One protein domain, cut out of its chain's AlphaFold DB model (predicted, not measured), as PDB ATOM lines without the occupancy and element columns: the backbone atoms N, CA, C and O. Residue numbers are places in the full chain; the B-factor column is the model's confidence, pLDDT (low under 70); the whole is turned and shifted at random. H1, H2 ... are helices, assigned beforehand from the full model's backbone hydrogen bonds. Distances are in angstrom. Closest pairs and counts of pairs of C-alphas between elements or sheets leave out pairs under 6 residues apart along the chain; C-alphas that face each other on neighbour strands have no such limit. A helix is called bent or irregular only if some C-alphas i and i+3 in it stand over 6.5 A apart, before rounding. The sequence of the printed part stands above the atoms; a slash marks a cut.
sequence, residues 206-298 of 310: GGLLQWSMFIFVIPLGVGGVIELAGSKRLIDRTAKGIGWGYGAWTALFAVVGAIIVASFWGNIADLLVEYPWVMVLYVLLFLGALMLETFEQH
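Overview. This is residues 206 to 298 of the 310 residues of an uncharacterized protein of Halorubrum ezzemoulense (UniProt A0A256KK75). What is the shape? H1b, H4 and H2 are side by side in a loose, flat layer with H4 in the middle, and short H3 crosses at one end, where residues 262 to 267 stick out. H1 runs nearly straight despite a bend, and its arm H1a extends the layer at one corner. What is printed? There are 93 residues with four named helices, H1, H2, H3, H4 along the chain, and no named strand, an all helix class; the whole is loose, with a radius of gyration of the C-alphas of 15.5 A and spans of 43 by 30 by 16 A.

Along the chain. Where is the longest helix? H1, residues 206 to 238, begins at C-alpha 206 (36.560, 4.814, -28.866). By its hydrogen bonds it was assigned as one helix, but it is bent: C-alphas 215 and 218 are 6.8 A apart, with arms H1a, 206 to 215, and H1b, 218 to 238, 29.5 A long. Where are the others? H2 is residues 245 to 263, 27.7 A; H3 is 268 to 274; H4 is 276 to 296, 31.5 A, ending at C-alpha 296 (13.257, 36.834, -41.914).

Arrangement. What does H1 meet? H1b touches H4, closest C-alphas Ser 231 and Leu 292, 5.4 A, the same way at a shallow tilt of 34.6 degrees, only just short of steep. H1a and H4 only just touch, with 3 pairs of C-alphas within 8 A, closest Ile 215 and Pro 276, 6.9 A. And H2 and H3? H2 touches H4 with residues 245 to 253 alone, closest C-alphas Tyr 246 and Leu 290, 6.4 A, opposite ways at a shallow tilt of 13 degrees. H3 is close to but not clearly touching H4, closest C-alphas Leu 272 and Met 279, 7.5 A. Are the backbones regular in their pairs? Every O i to N i+4 pair is within hydrogen-bond range in H1a, H1b, H2 and H3; in H4, 16 of 17.

Size, cuts and confidence. How large is it? The farthest C-alphas, Gly 206 and Ala 239, are 46.3 A apart. Is it broken or uncertain? The printed part has no cut and no long link; pLDDT is under 70 at residue 206 and residues 238 to 241, 265 to 270 and 296 to 298.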
ATOM      1  N   GLY A 206      37.861   4.679 -29.525       65.12
ATOM      2  CA  GLY A 206      36.560   4.814 -28.866       65.12
ATOM      3  C   GLY A 206      36.517   5.983 -27.878       65.12
ATOM      4  O   GLY A 206      35.533   6.722 -27.857       65.12
ATOM      5  N   GLY A 207      37.597   6.191 -27.121       71.25
ATOM      6  CA  GLY A 207      37.738   7.328 -26.211       71.25
ATOM      7  C   GLY A 207      37.778   8.668 -26.947       71.25
ATOM      8  O   GLY A 207      37.046   9.581 -26.568       71.25
ATOM      9  N   LEU A 208      38.516   8.751 -28.062       73.81
ATOM     10  CA  LEU A 208      38.531   9.933 -28.936       73.81
ATOM     11  C   LEU A 208      37.124  10.276 -29.444       73.81
ATOM     12  O   LEU A 208      36.681  11.425 -29.369       73.81
ATOM     13  N   LEU A 209      36.394   9.276 -29.949       78.50
ATOM     14  CA  LEU A 209      35.032   9.470 -30.445       78.50
ATOM     15  C   LEU A 209      34.082   9.921 -29.336       78.50
ATOM     16  O   LEU A 209      33.315  10.858 -29.540       78.50
ATOM     17  N   GLN A 210      34.147   9.304 -28.157       80.12
ATOM     18  CA  GLN A 210      33.322   9.701 -27.022       80.12
ATOM     19  C   GLN A 210      33.622  11.142 -26.591       80.12
ATOM     20  O   GLN A 210      32.699  11.944 -26.461       80.12
ATOM     21  N   TRP A 211      34.900  11.489 -26.427       80.12
ATOM     22  CA  TRP A 211      35.338  12.836 -26.065       80.12
ATOM     23  C   TRP A 211      34.874  13.873 -27.096       80.12
ATOM     24  O   TRP A 211      34.201  14.845 -26.742       80.12
ATOM     25  N   SER A 212      35.111  13.612 -28.386       78.44
ATOM     26  CA  SER A 212      34.676  14.502 -29.471       78.44
ATOM     27  C   SER A 212      33.151  14.649 -29.530       78.44
ATOM     28  O   SER A 212      32.636  15.730 -29.825       78.44
ATOM     29  N   MET A 213      32.406  13.594 -29.188       85.38
ATOM     30  CA  MET A 213      30.951  13.630 -29.144       85.38
ATOM     31  C   MET A 213      30.435  14.528 -28.018       85.38
ATOM     32  O   MET A 213      29.506  15.304 -28.244       85.38
ATOM     33  N   PHE A 214      31.044  14.476 -26.834       85.50
ATOM     34  CA  PHE A 214      30.655  15.323 -25.705       85.50
ATOM     35  C   PHE A 214      31.055  16.786 -25.865       85.50
ATOM     36  O   PHE A 214      30.326  17.656 -25.396       85.50
ATOM     37  N   ILE A 215      32.170  17.059 -26.537       83.31
ATOM     38  CA  ILE A 215      32.671  18.424 -26.705       83.31
ATOM     39  C   ILE A 215      32.095  19.107 -27.936       83.31
ATOM     40  O   ILE A 215      31.687  20.257 -27.849       83.31
ATOM     41  N   PHE A 216      32.018  18.424 -29.077       84.25
ATOM     42  CA  PHE A 216      31.574  19.055 -30.319       84.25
ATOM     43  C   PHE A 216      30.141  18.672 -30.667       84.25
ATOM     44  O   PHE A 216      29.283  19.540 -30.807       84.25
ATOM     45  N   VAL A 217      29.849  17.377 -30.791       87.50
ATOM     46  CA  VAL A 217      28.598  16.915 -31.416       87.50
ATOM     47  C   VAL A 217      27.368  17.234 -30.566       87.50
ATOM     48  O   VAL A 217      26.415  17.831 -31.065       87.50
ATOM     49  N   ILE A 218      27.371  16.854 -29.286       90.50
ATOM     50  CA  ILE A 218      26.236  17.083 -28.381       90.50
ATOM     51  C   ILE A 218      25.992  18.587 -28.185       90.50
ATOM     52  O   ILE A 218      24.850  19.016 -28.364       90.50
ATOM     53  N   PRO A 219      27.008  19.416 -27.882       90.62
ATOM     54  CA  PRO A 219      26.814  20.849 -27.686       90.62
ATOM     55  C   PRO A 219      26.352  21.570 -28.949       90.62
ATOM     56  O   PRO A 219      25.453  22.404 -28.864       90.62
ATOM     57  N   LEU A 220      26.880  21.211 -30.126       89.38
ATOM     58  CA  LEU A 220      26.392  21.749 -31.399       89.38
ATOM     59  C   LEU A 220      24.948  21.314 -31.680       89.38
ATOM     60  O   LEU A 220      24.138  22.127 -32.115       89.38
ATOM     61  N   GLY A 221      24.599  20.057 -31.394       89.00
ATOM     62  CA  GLY A 221      23.240  19.545 -31.563       89.00
ATOM     63  C   GLY A 221      22.229  20.244 -30.650       89.00
ATOM     64  O   GLY A 221      21.211  20.756 -31.118       89.00
ATOM     65  N   VAL A 222      22.519  20.311 -29.348       90.88
ATOM     66  CA  VAL A 222      21.665  20.980 -28.354       90.88
ATOM     67  C   VAL A 222      21.608  22.484 -28.617       90.88
ATOM     68  O   VAL A 222      20.520  23.062 -28.646       90.88
ATOM     69  N   GLY A 223      22.760  23.110 -28.859       88.44
ATOM     70  CA  GLY A 223      22.880  24.527 -29.184       88.44
ATOM     71  C   GLY A 223      22.082  24.894 -30.429       88.44
ATOM     72  O   GLY A 223      21.270  25.811 -30.372       88.44
ATOM     73  N   GLY A 224      22.192  24.115 -31.506       86.06
ATOM     74  CA  GLY A 224      21.425  24.337 -32.732       86.06
ATOM     75  C   GLY A 224      19.908  24.256 -32.519       86.06
ATOM     76  O   GLY A 224      19.159  25.074 -33.056       86.06
ATOM     77  N   VAL A 225      19.422  23.327 -31.684       87.81
ATOM     78  CA  VAL A 225      17.991  23.257 -31.321       87.81
ATOM     79  C   VAL A 225      17.558  24.496 -30.529       87.81
ATOM     80  O   VAL A 225      16.498  25.069 -30.808       87.81
ATOM     81  N   ILE A 226      18.374  24.931 -29.562       87.31
ATOM     82  CA  ILE A 226      18.122  26.143 -28.768       87.31
ATOM     83  C   ILE A 226      18.097  27.377 -29.671       87.31
ATOM     84  O   ILE A 226      17.186  28.197 -29.552       87.31
ATOM     85  N   GLU A 227      19.041  27.500 -30.598       85.62
ATOM     86  CA  GLU A 227      19.118  28.605 -31.551       85.62
ATOM     87  C   GLU A 227      17.924  28.643 -32.486       85.62
ATOM     88  O   GLU A 227      17.369  29.716 -32.722       85.62
ATOM     89  N   LEU A 228      17.465  27.493 -32.975       82.75
ATOM     90  CA  LEU A 228      16.284  27.426 -33.828       82.75
ATOM     91  C   LEU A 228      15.028  27.886 -33.075       82.75
ATOM     92  O   LEU A 228      14.226  28.661 -33.604       82.75
ATOM     93  N   ALA A 229      14.859  27.453 -31.823       83.44
ATOM     94  CA  ALA A 229      13.752  27.893 -30.976       83.44
ATOM     95  C   ALA A 229      13.866  29.382 -30.587       83.44
ATOM     96  O   ALA A 229      12.865  30.104 -30.577       83.44
ATOM     97  N   GLY A 230      15.077  29.847 -30.279       82.50
ATOM     98  CA  GLY A 230      15.378  31.226 -29.904       82.50
ATOM     99  C   GLY A 230      15.183  32.205 -31.058       82.50
ATOM    100  O   GLY A 230      14.539  33.236 -30.878       82.50
ATOM    101  N   SER A 231      15.650  31.846 -32.253       78.69
ATOM    102  CA  SER A 231      15.536  32.659 -33.468       78.69
ATOM    103  C   SER A 231      14.079  32.904 -33.844       78.69
ATOM    104  O   SER A 231      13.700  34.044 -34.107       78.69
ATOM    105  N   LYS A 232      13.231  31.866 -33.768       76.56
ATOM    106  CA  LYS A 232      11.778  32.007 -33.966       76.56
ATOM    107  C   LYS A 232      11.170  33.002 -32.976       76.56
ATOM    108  O   LYS A 232      10.545  33.971 -33.389       76.56
ATOM    109  N   ARG A 233      11.431  32.824 -31.673       78.50
ATOM    110  CA  ARG A 233      10.913  33.724 -30.623       78.50
ATOM    111  C   ARG A 233      11.401  35.166 -30.767       78.50
ATOM    112  O   ARG A 233      10.666  36.089 -30.422       78.50
ATOM    113  N   LEU A 234      12.645  35.363 -31.202       74.69
ATOM    114  CA  LEU A 234      13.211  36.691 -31.419       74.69
ATOM    115  C   LEU A 234      12.514  37.388 -32.580       74.69
ATOM    116  O   LEU A 234      12.058  38.511 -32.401       74.69
ATOM    117  N   ILE A 235      12.346  36.709 -33.714       71.81
ATOM    118  CA  ILE A 235      11.668  37.264 -34.890       71.81
ATOM    119  C   ILE A 235      10.191  37.534 -34.611       71.81
ATOM    120  O   ILE A 235       9.694  38.585 -35.005       71.81
ATOM    121  N   ASP A 236       9.513  36.671 -33.851       72.12
ATOM    122  CA  ASP A 236       8.133  36.917 -33.415       72.12
ATOM    123  C   ASP A 236       8.012  38.205 -32.576       72.12
ATOM    124  O   ASP A 236       6.982  38.879 -32.609       72.12
ATOM    125  N   ARG A 237       9.066  38.582 -31.836       71.75
ATOM    126  CA  ARG A 237       9.104  39.815 -31.031       71.75
ATOM    127  C   ARG A 237       9.600  41.038 -31.793       71.75
ATOM    128  O   ARG A 237       9.111  42.135 -31.534       71.75
ATOM    129  N   THR A 238      10.592  40.893 -32.667       68.50
ATOM    130  CA  THR A 238      11.233  42.025 -33.360       68.50
ATOM    131  C   THR A 238      10.670  42.271 -34.754       68.50
ATOM    132  O   THR A 238      10.997  43.295 -35.353       68.50
ATOM    133  N   ALA A 239       9.824  41.370 -35.272       58.31
ATOM    134  CA  ALA A 239       9.179  41.364 -36.592       58.31
ATOM    135  C   ALA A 239      10.129  41.418 -37.807       58.31
ATOM    136  O   ALA A 239       9.699  41.229 -38.947       58.31
ATOM    137  N   LYS A 240      11.417  41.674 -37.579       63.78
ATOM    138  CA  LYS A 240      12.460  41.793 -38.586       63.78
ATOM    139  C   LYS A 240      13.816  41.414 -37.988       63.78
ATOM    140  O   LYS A 240      14.086  41.727 -36.822       63.78
ATOM    141  N   GLY A 241      14.641  40.739 -38.781       64.25
ATOM    142  CA  GLY A 241      16.048  40.500 -38.487       64.25
ATOM    143  C   GLY A 241      16.927  41.696 -38.869       64.25
ATOM    144  O   GLY A 241      16.453  42.813 -39.105       64.25
ATOM    145  N   ILE A 242      18.241  41.473 -38.861       71.94
ATOM    146  CA  ILE A 242      19.256  42.502 -39.128       71.94
ATOM    147  C   ILE A 242      19.314  42.856 -40.630       71.94
ATOM    148  O   ILE A 242      19.655  43.994 -40.970       71.94
ATOM    149  N   GLY A 243      18.917  41.936 -41.520       74.81
ATOM    150  CA  GLY A 243      18.763  42.166 -42.959       74.81
ATOM    151  C   GLY A 243      20.070  42.468 -43.695       74.81
ATOM    152  O   GLY A 243      20.066  43.215 -44.675       74.81
ATOM    153  N   TRP A 244      21.198  41.963 -43.192       79.00
ATOM    154  CA  TRP A 244      22.520  42.163 -43.803       79.00
ATOM    155  C   TRP A 244      22.812  41.139 -44.910       79.00
ATOM    156  O   TRP A 244      23.748  41.329 -45.689       79.00
ATOM    157  N   GLY A 245      21.994  40.089 -45.023       80.56
ATOM    158  CA  GLY A 245      22.202  38.984 -45.949       80.56
ATOM    159  C   GLY A 245      23.314  38.029 -45.504       80.56
ATOM    160  O   GLY A 245      24.211  38.377 -44.734       80.56
ATOM    161  N   TYR A 246      23.276  36.803 -46.034       82.25
ATOM    162  CA  TYR A 246      24.237  35.747 -45.692       82.25
ATOM    163  C   TYR A 246      25.695  36.164 -45.934       82.25
ATOM    164  O   TYR A 246      26.550  35.918 -45.090       82.25
ATOM    165  N   GLY A 247      25.976  36.854 -47.046       85.31
ATOM    166  CA  GLY A 247      27.342  37.238 -47.417       85.31
ATOM    167  C   GLY A 247      28.017  38.180 -46.418       85.31
ATOM    168  O   GLY A 247      29.203  38.024 -46.139       85.31
ATOM    169  N   ALA A 248      27.272  39.124 -45.833       87.25
ATOM    170  CA  ALA A 248      27.819  40.050 -44.843       87.25
ATOM    171  C   ALA A 248      28.139  39.344 -43.516       87.25
ATOM    172  O   ALA A 248      29.187  39.602 -42.926       87.25
ATOM    173  N   TRP A 249      27.280  38.416 -43.074       88.38
ATOM    174  CA  TRP A 249      27.550  37.580 -41.903       88.38
ATOM    175  C   TRP A 249      28.757  36.672 -42.119       88.38
ATOM    176  O   TRP A 249      29.643  36.632 -41.270       88.38
ATOM    177  N   THR A 250      28.844  36.002 -43.270       89.31
ATOM    178  CA  THR A 250      30.011  35.181 -43.613       89.31
ATOM    179  C   THR A 250      31.293  36.007 -43.630       89.31
ATOM    180  O   THR A 250      32.284  35.576 -43.053       89.31
ATOM    181  N   ALA A 251      31.284  37.208 -44.219       91.00
ATOM    182  CA  ALA A 251      32.452  38.086 -44.225       91.00
ATOM    183  C   ALA A 251      32.860  38.522 -42.807       91.00
ATOM    184  O   ALA A 251      34.040  38.477 -42.470       91.00
ATOM    185  N   LEU A 252      31.894  38.897 -41.961       91.81
ATOM    186  CA  LEU A 252      32.154  39.275 -40.572       91.81
ATOM    187  C   LEU A 252      32.798  38.125 -39.792       91.81
ATOM    188  O   LEU A 252      33.846  38.307 -39.176       91.81
ATOM    189  N   PHE A 253      32.188  36.939 -39.836       92.50
ATOM    190  CA  PHE A 253      32.711  35.775 -39.128       92.50
ATOM    191  C   PHE A 253      34.052  35.321 -39.702       92.50
ATOM    192  O   PHE A 253      34.931  34.985 -38.918       92.50
ATOM    193  N   ALA A 254      34.268  35.395 -41.018       91.88
ATOM    194  CA  ALA A 254      35.564  35.102 -41.628       91.88
ATOM    195  C   ALA A 254      36.669  36.039 -41.119       91.88
ATOM    196  O   ALA A 254      37.757  35.570 -40.798       91.88
ATOM    197  N   VAL A 255      36.393  37.342 -40.981       92.75
ATOM    198  CA  VAL A 255      37.351  38.301 -40.402       92.75
ATOM    199  C   VAL A 255      37.629  37.975 -38.935       92.75
ATOM    200  O   VAL A 255      38.788  37.933 -38.538       92.75
ATOM    201  N   VAL A 256      36.597  37.694 -38.135       90.06
ATOM    202  CA  VAL A 256      36.774  37.294 -36.727       90.06
ATOM    203  C   VAL A 256      37.581  35.996 -36.620       90.06
ATOM    204  O   VAL A 256      38.508  35.921 -35.824       90.06
ATOM    205  N   GLY A 257      37.278  35.001 -37.455       87.38
ATOM    206  CA  GLY A 257      38.000  33.731 -37.506       87.38
ATOM    207  C   GLY A 257      39.462  33.918 -37.909       87.38
ATOM    208  O   GLY A 257      40.343  33.354 -37.272       87.38
ATOM    209  N   ALA A 258      39.738  34.772 -38.898       85.75
ATOM    210  CA  ALA A 258      41.101  35.117 -39.294       85.75
ATOM    211  C   ALA A 258      41.874  35.822 -38.169       85.75
ATOM    212  O   ALA A 258      43.050  35.534 -37.980       85.75
ATOM    213  N   ILE A 259      41.222  36.705 -37.401       86.69
ATOM    214  CA  ILE A 259      41.832  37.345 -36.226       86.69
ATOM    215  C   ILE A 259      42.167  36.297 -35.163       86.69
ATOM    216  O   ILE A 259      43.287  36.301 -34.671       86.69
ATOM    217  N   ILE A 260      41.250  35.375 -34.850       82.38
ATOM    218  CA  ILE A 260      41.506  34.289 -33.888       82.38
ATOM    219  C   ILE A 260      42.700  33.441 -34.351       82.38
ATOM    220  O   ILE A 260      43.652  33.259 -33.602       82.38
ATOM    221  N   VAL A 261      42.696  32.986 -35.606       80.81
ATOM    222  CA  VAL A 261      43.792  32.183 -36.176       80.81
ATOM    223  C   VAL A 261      45.123  32.938 -36.156       80.81
ATOM    224  O   VAL A 261      46.151  32.344 -35.854       80.81
ATOM    225  N   ALA A 262      45.121  34.239 -36.457       77.56
ATOM    226  CA  ALA A 262      46.327  35.059 -36.430       77.56
ATOM    227  C   ALA A 262      46.836  35.313 -35.001       77.56
ATOM    228  O   ALA A 262      48.043  35.297 -34.778       77.56
ATOM    229  N   SER A 263      45.941  35.531 -34.033       75.06
ATOM    230  CA  SER A 263      46.299  35.734 -32.624       75.06
ATOM    231  C   SER A 263      46.880  34.481 -31.977       75.06
ATOM    232  O   SER A 263      47.753  34.601 -31.128       75.06
ATOM    233  N   PHE A 264      46.423  33.301 -32.394       71.75
ATOM    234  CA  PHE A 264      46.910  32.008 -31.908       71.75
ATOM    235  C   PHE A 264      47.847  31.323 -32.911       71.75
ATOM    236  O   PHE A 264      47.995  30.105 -32.891       71.75
ATOM    237  N   TRP A 265      48.471  32.072 -33.823       67.00
ATOM    238  CA  TRP A 265      49.347  31.491 -34.838       67.00
ATOM    239  C   TRP A 265      50.528  30.754 -34.189       67.00
ATOM    240  O   TRP A 265      51.263  31.340 -33.403       67.00
ATOM    241  N   GLY A 266      50.701  29.470 -34.515       61.22
ATOM    242  CA  GLY A 266      51.667  28.575 -33.857       61.22
ATOM    243  C   GLY A 266      51.074  27.762 -32.699       61.22
ATOM    244  O   GLY A 266      51.425  26.600 -32.559       61.22
ATOM    245  N   ASN A 267      50.075  28.307 -31.996       68.38
ATOM    246  CA  ASN A 267      49.481  27.740 -30.774       68.38
ATOM    247  C   ASN A 267      47.963  27.484 -30.919       68.38
ATOM    248  O   ASN A 267      47.204  27.490 -29.953       68.38
ATOM    249  N   ILE A 268      47.473  27.273 -32.148       67.19
ATOM    250  CA  ILE A 268      46.039  27.031 -32.427       67.19
ATOM    251  C   ILE A 268      45.525  25.811 -31.664       67.19
ATOM    252  O   ILE A 268      44.357  25.743 -31.285       67.19
ATOM    253  N   ALA A 269      46.388  24.827 -31.465       65.88
ATOM    254  CA  ALA A 269      46.011  23.629 -30.756       65.88
ATOM    255  C   ALA A 269      45.882  23.849 -29.242       65.88
ATOM    256  O   ALA A 269      44.994  23.241 -28.654       65.88
ATOM    257  N   ASP A 270      46.628  24.782 -28.644       66.56
ATOM    258  CA  ASP A 270      46.417  25.179 -27.246       66.56
ATOM    259  C   ASP A 270      45.023  25.785 -27.071       66.56
ATOM    260  O   ASP A 270      44.283  25.389 -26.176       66.56
ATOM    261  N   LEU A 271      44.578  26.629 -28.012       71.75
ATOM    262  CA  LEU A 271      43.204  27.147 -28.017       71.75
ATOM    263  C   LEU A 271      42.156  26.021 -28.069       71.75
ATOM    264  O   LEU A 271      41.110  26.120 -27.428       71.75
ATOM    265  N   LEU A 272      42.407  24.959 -28.840       71.25
ATOM    266  CA  LEU A 272      41.483  23.829 -28.970       71.25
ATOM    267  C   LEU A 272      41.462  22.931 -27.732       71.25
ATOM    268  O   LEU A 272      40.397  22.412 -27.392       71.25
ATOM    269  N   VAL A 273      42.612  22.729 -27.095       70.50
ATOM    270  CA  VAL A 273      42.759  21.866 -25.917       70.50
ATOM    271  C   VAL A 273      42.283  22.586 -24.657       70.50
ATOM    272  O   VAL A 273      41.494  22.027 -23.897       70.50
ATOM    273  N   GLU A 274      42.696  23.837 -24.464       73.69
ATOM    274  CA  GLU A 274      42.377  24.633 -23.278       73.69
ATOM    275  C   GLU A 274      40.953  25.208 -23.344       73.69
ATOM    276  O   GLU A 274      40.220  25.209 -22.352       73.69
ATOM    277  N   TYR A 275      40.505  25.625 -24.536       79.69
ATOM    278  CA  TYR A 275      39.186  26.233 -24.747       79.69
ATOM    279  C   TYR A 275      38.353  25.528 -25.833       79.69
ATOM    280  O   TYR A 275      37.856  26.177 -26.764       79.69
ATOM    281  N   PRO A 276      38.071  24.218 -25.697       78.19
ATOM    282  CA  PRO A 276      37.365  23.440 -26.722       78.19
ATOM    283  C   PRO A 276      35.976  24.008 -27.067       78.19
ATOM    284  O   PRO A 276      35.491  23.918 -28.199       78.19
ATOM    285  N   TRP A 277      35.342  24.672 -26.099       83.62
ATOM    286  CA  TRP A 277      34.025  25.295 -26.226       83.62
ATOM    287  C   TRP A 277      34.014  26.574 -27.066       83.62
ATOM    288  O   TRP A 277      32.957  26.947 -27.574       83.62
ATOM    289  N   VAL A 278      35.154  27.252 -27.241       84.69
ATOM    290  CA  VAL A 278      35.231  28.497 -28.028       84.69
ATOM    291  C   VAL A 278      34.880  28.225 -29.486       84.69
ATOM    292  O   VAL A 278      34.111  28.980 -30.080       84.69
ATOM    293  N   MET A 279      35.351  27.106 -30.040       83.56
ATOM    294  CA  MET A 279      35.005  26.696 -31.402       83.56
ATOM    295  C   MET A 279      33.522  26.365 -31.543       83.56
ATOM    296  O   MET A 279      32.877  26.807 -32.492       83.56
ATOM    297  N   VAL A 280      32.960  25.635 -30.577       88.44
ATOM    298  CA  VAL A 280      31.526  25.319 -30.544       88.44
ATOM    299  C   VAL A 280      30.702  26.599 -30.512       88.44
ATOM    300  O   VAL A 280      29.784  26.762 -31.311       88.44
ATOM    301  N   LEU A 281      31.049  27.529 -29.623       89.81
ATOM    302  CA  LEU A 281      30.352  28.798 -29.478       89.81
ATOM    303  C   LEU A 281      30.472  29.652 -30.742       89.81
ATOM    304  O   LEU A 281      29.480  30.222 -31.181       89.81
ATOM    305  N   TYR A 282      31.658  29.722 -31.348       89.62
ATOM    306  CA  TYR A 282      31.873  30.445 -32.599       89.62
ATOM    307  C   TYR A 282      30.987  29.894 -33.725       89.62
ATOM    308  O   TYR A 282      30.319  30.665 -34.417       89.62
ATOM    309  N   VAL A 283      30.926  28.565 -33.870       89.69
ATOM    310  CA  VAL A 283      30.076  27.903 -34.870       89.69
ATOM    311  C   VAL A 283      28.595  28.139 -34.582       89.69
ATOM    312  O   VAL A 283      27.859  28.469 -35.509       89.69
ATOM    313  N   LEU A 284      28.159  28.017 -33.327       91.00
ATOM    314  CA  LEU A 284      26.780  28.307 -32.927       91.00
ATOM    315  C   LEU A 284      26.417  29.755 -33.262       91.00
ATOM    316  O   LEU A 284      25.535  29.984 -34.076       91.00
ATOM    317  N   LEU A 285      27.187  30.739 -32.792       89.88
ATOM    318  CA  LEU A 285      26.935  32.152 -33.093       89.88
ATOM    319  C   LEU A 285      26.832  32.427 -34.598       89.88
ATOM    320  O   LEU A 285      25.976  33.210 -35.022       89.88
ATOM    321  N   PHE A 286      27.677  31.779 -35.403       90.44
ATOM    322  CA  PHE A 286      27.596  31.873 -36.855       90.44
ATOM    323  C   PHE A 286      26.282  31.285 -37.385       90.44
ATOM    324  O   PHE A 286      25.545  31.972 -38.095       90.44
ATOM    325  N   LEU A 287      25.946  30.048 -37.011       88.00
ATOM    326  CA  LEU A 287      24.715  29.373 -37.430       88.00
ATOM    327  C   LEU A 287      23.455  30.107 -36.958       88.00
ATOM    328  O   LEU A 287      22.528  30.286 -37.749       88.00
ATOM    329  N   GLY A 288      23.425  30.589 -35.719       85.56
ATOM    330  CA  GLY A 288      22.349  31.398 -35.163       85.56
ATOM    331  C   GLY A 288      22.138  32.698 -35.939       85.56
ATOM    332  O   GLY A 288      21.000  33.038 -36.271       85.56
ATOM    333  N   ALA A 289      23.217  33.393 -36.318       85.88
ATOM    334  CA  ALA A 289      23.128  34.577 -37.174       85.88
ATOM    335  C   ALA A 289      22.524  34.247 -38.551       85.88
ATOM    336  O   ALA A 289      21.646  34.969 -39.032       85.88
ATOM    337  N   LEU A 290      22.923  33.124 -39.160       84.94
ATOM    338  CA  LEU A 290      22.341  32.678 -40.428       84.94
ATOM    339  C   LEU A 290      20.874  32.246 -40.281       84.94
ATOM    340  O   LEU A 290      20.057  32.514 -41.167       84.94
ATOM    341  N   MET A 291      20.506  31.595 -39.176       82.06
ATOM    342  CA  MET A 291      19.122  31.199 -38.910       82.06
ATOM    343  C   MET A 291      18.210  32.412 -38.737       82.06
ATOM    344  O   MET A 291      17.109  32.415 -39.290       82.06
ATOM    345  N   LEU A 292      18.667  33.460 -38.045       81.31
ATOM    346  CA  LEU A 292      17.920  34.711 -37.913       81.31
ATOM    347  C   LEU A 292      17.615  35.341 -39.280       81.31
ATOM    348  O   LEU A 292      16.485  35.762 -39.522       81.31
ATOM    349  N   GLU A 293      18.586  35.343 -40.194       79.38
ATOM    350  CA  GLU A 293      18.386  35.839 -41.562       79.38
ATOM    351  C   GLU A 293      17.422  34.939 -42.363       79.38
ATOM    352  O   GLU A 293      16.565  35.421 -43.102       79.38
ATOM    353  N   THR A 294      17.503  33.618 -42.176       76.12
ATOM    354  CA  THR A 294      16.664  32.638 -42.895       76.12
ATOM    355  C   THR A 294      15.181  32.770 -42.551       76.12
ATOM    356  O   THR A 294      14.317  32.738 -43.434       76.12
ATOM    357  N   PHE A 295      14.860  32.937 -41.269       70.12
ATOM    358  CA  PHE A 295      13.474  33.099 -40.834       70.12
ATOM    359  C   PHE A 295      12.888  34.472 -41.232       70.12
ATOM    360  O   PHE A 295      11.681  34.558 -41.450       70.12
ATOM    361  N   GLU A 296      13.708  35.516 -41.420       62.12
ATOM    362  CA  GLU A 296      13.257  36.834 -41.914       62.12
ATOM    363  C   GLU A 296      12.723  36.781 -43.356       62.12
ATOM    364  O   GLU A 296      11.795  37.508 -43.710       62.12
ATOM    365  N   GLN A 297      13.246  35.891 -44.205       54.38
ATOM    366  CA  GLN A 297      12.804  35.798 -45.604       54.38
ATOM    367  C   GLN A 297      11.347  35.327 -45.764       54.38
ATOM    368  O   GLN A 297      10.762  35.484 -46.835       54.38
ATOM    369  N   HIS A 298      10.739  34.788 -44.702       52.28
ATOM    370  CA  HIS A 298       9.378  34.247 -44.718       52.28
ATOM    371  C   HIS A 298       8.318  35.199 -44.130       52.28
ATOM    372  O   HIS A 298       7.130  34.862 -44.116       52.28
TER     373      HIS A 298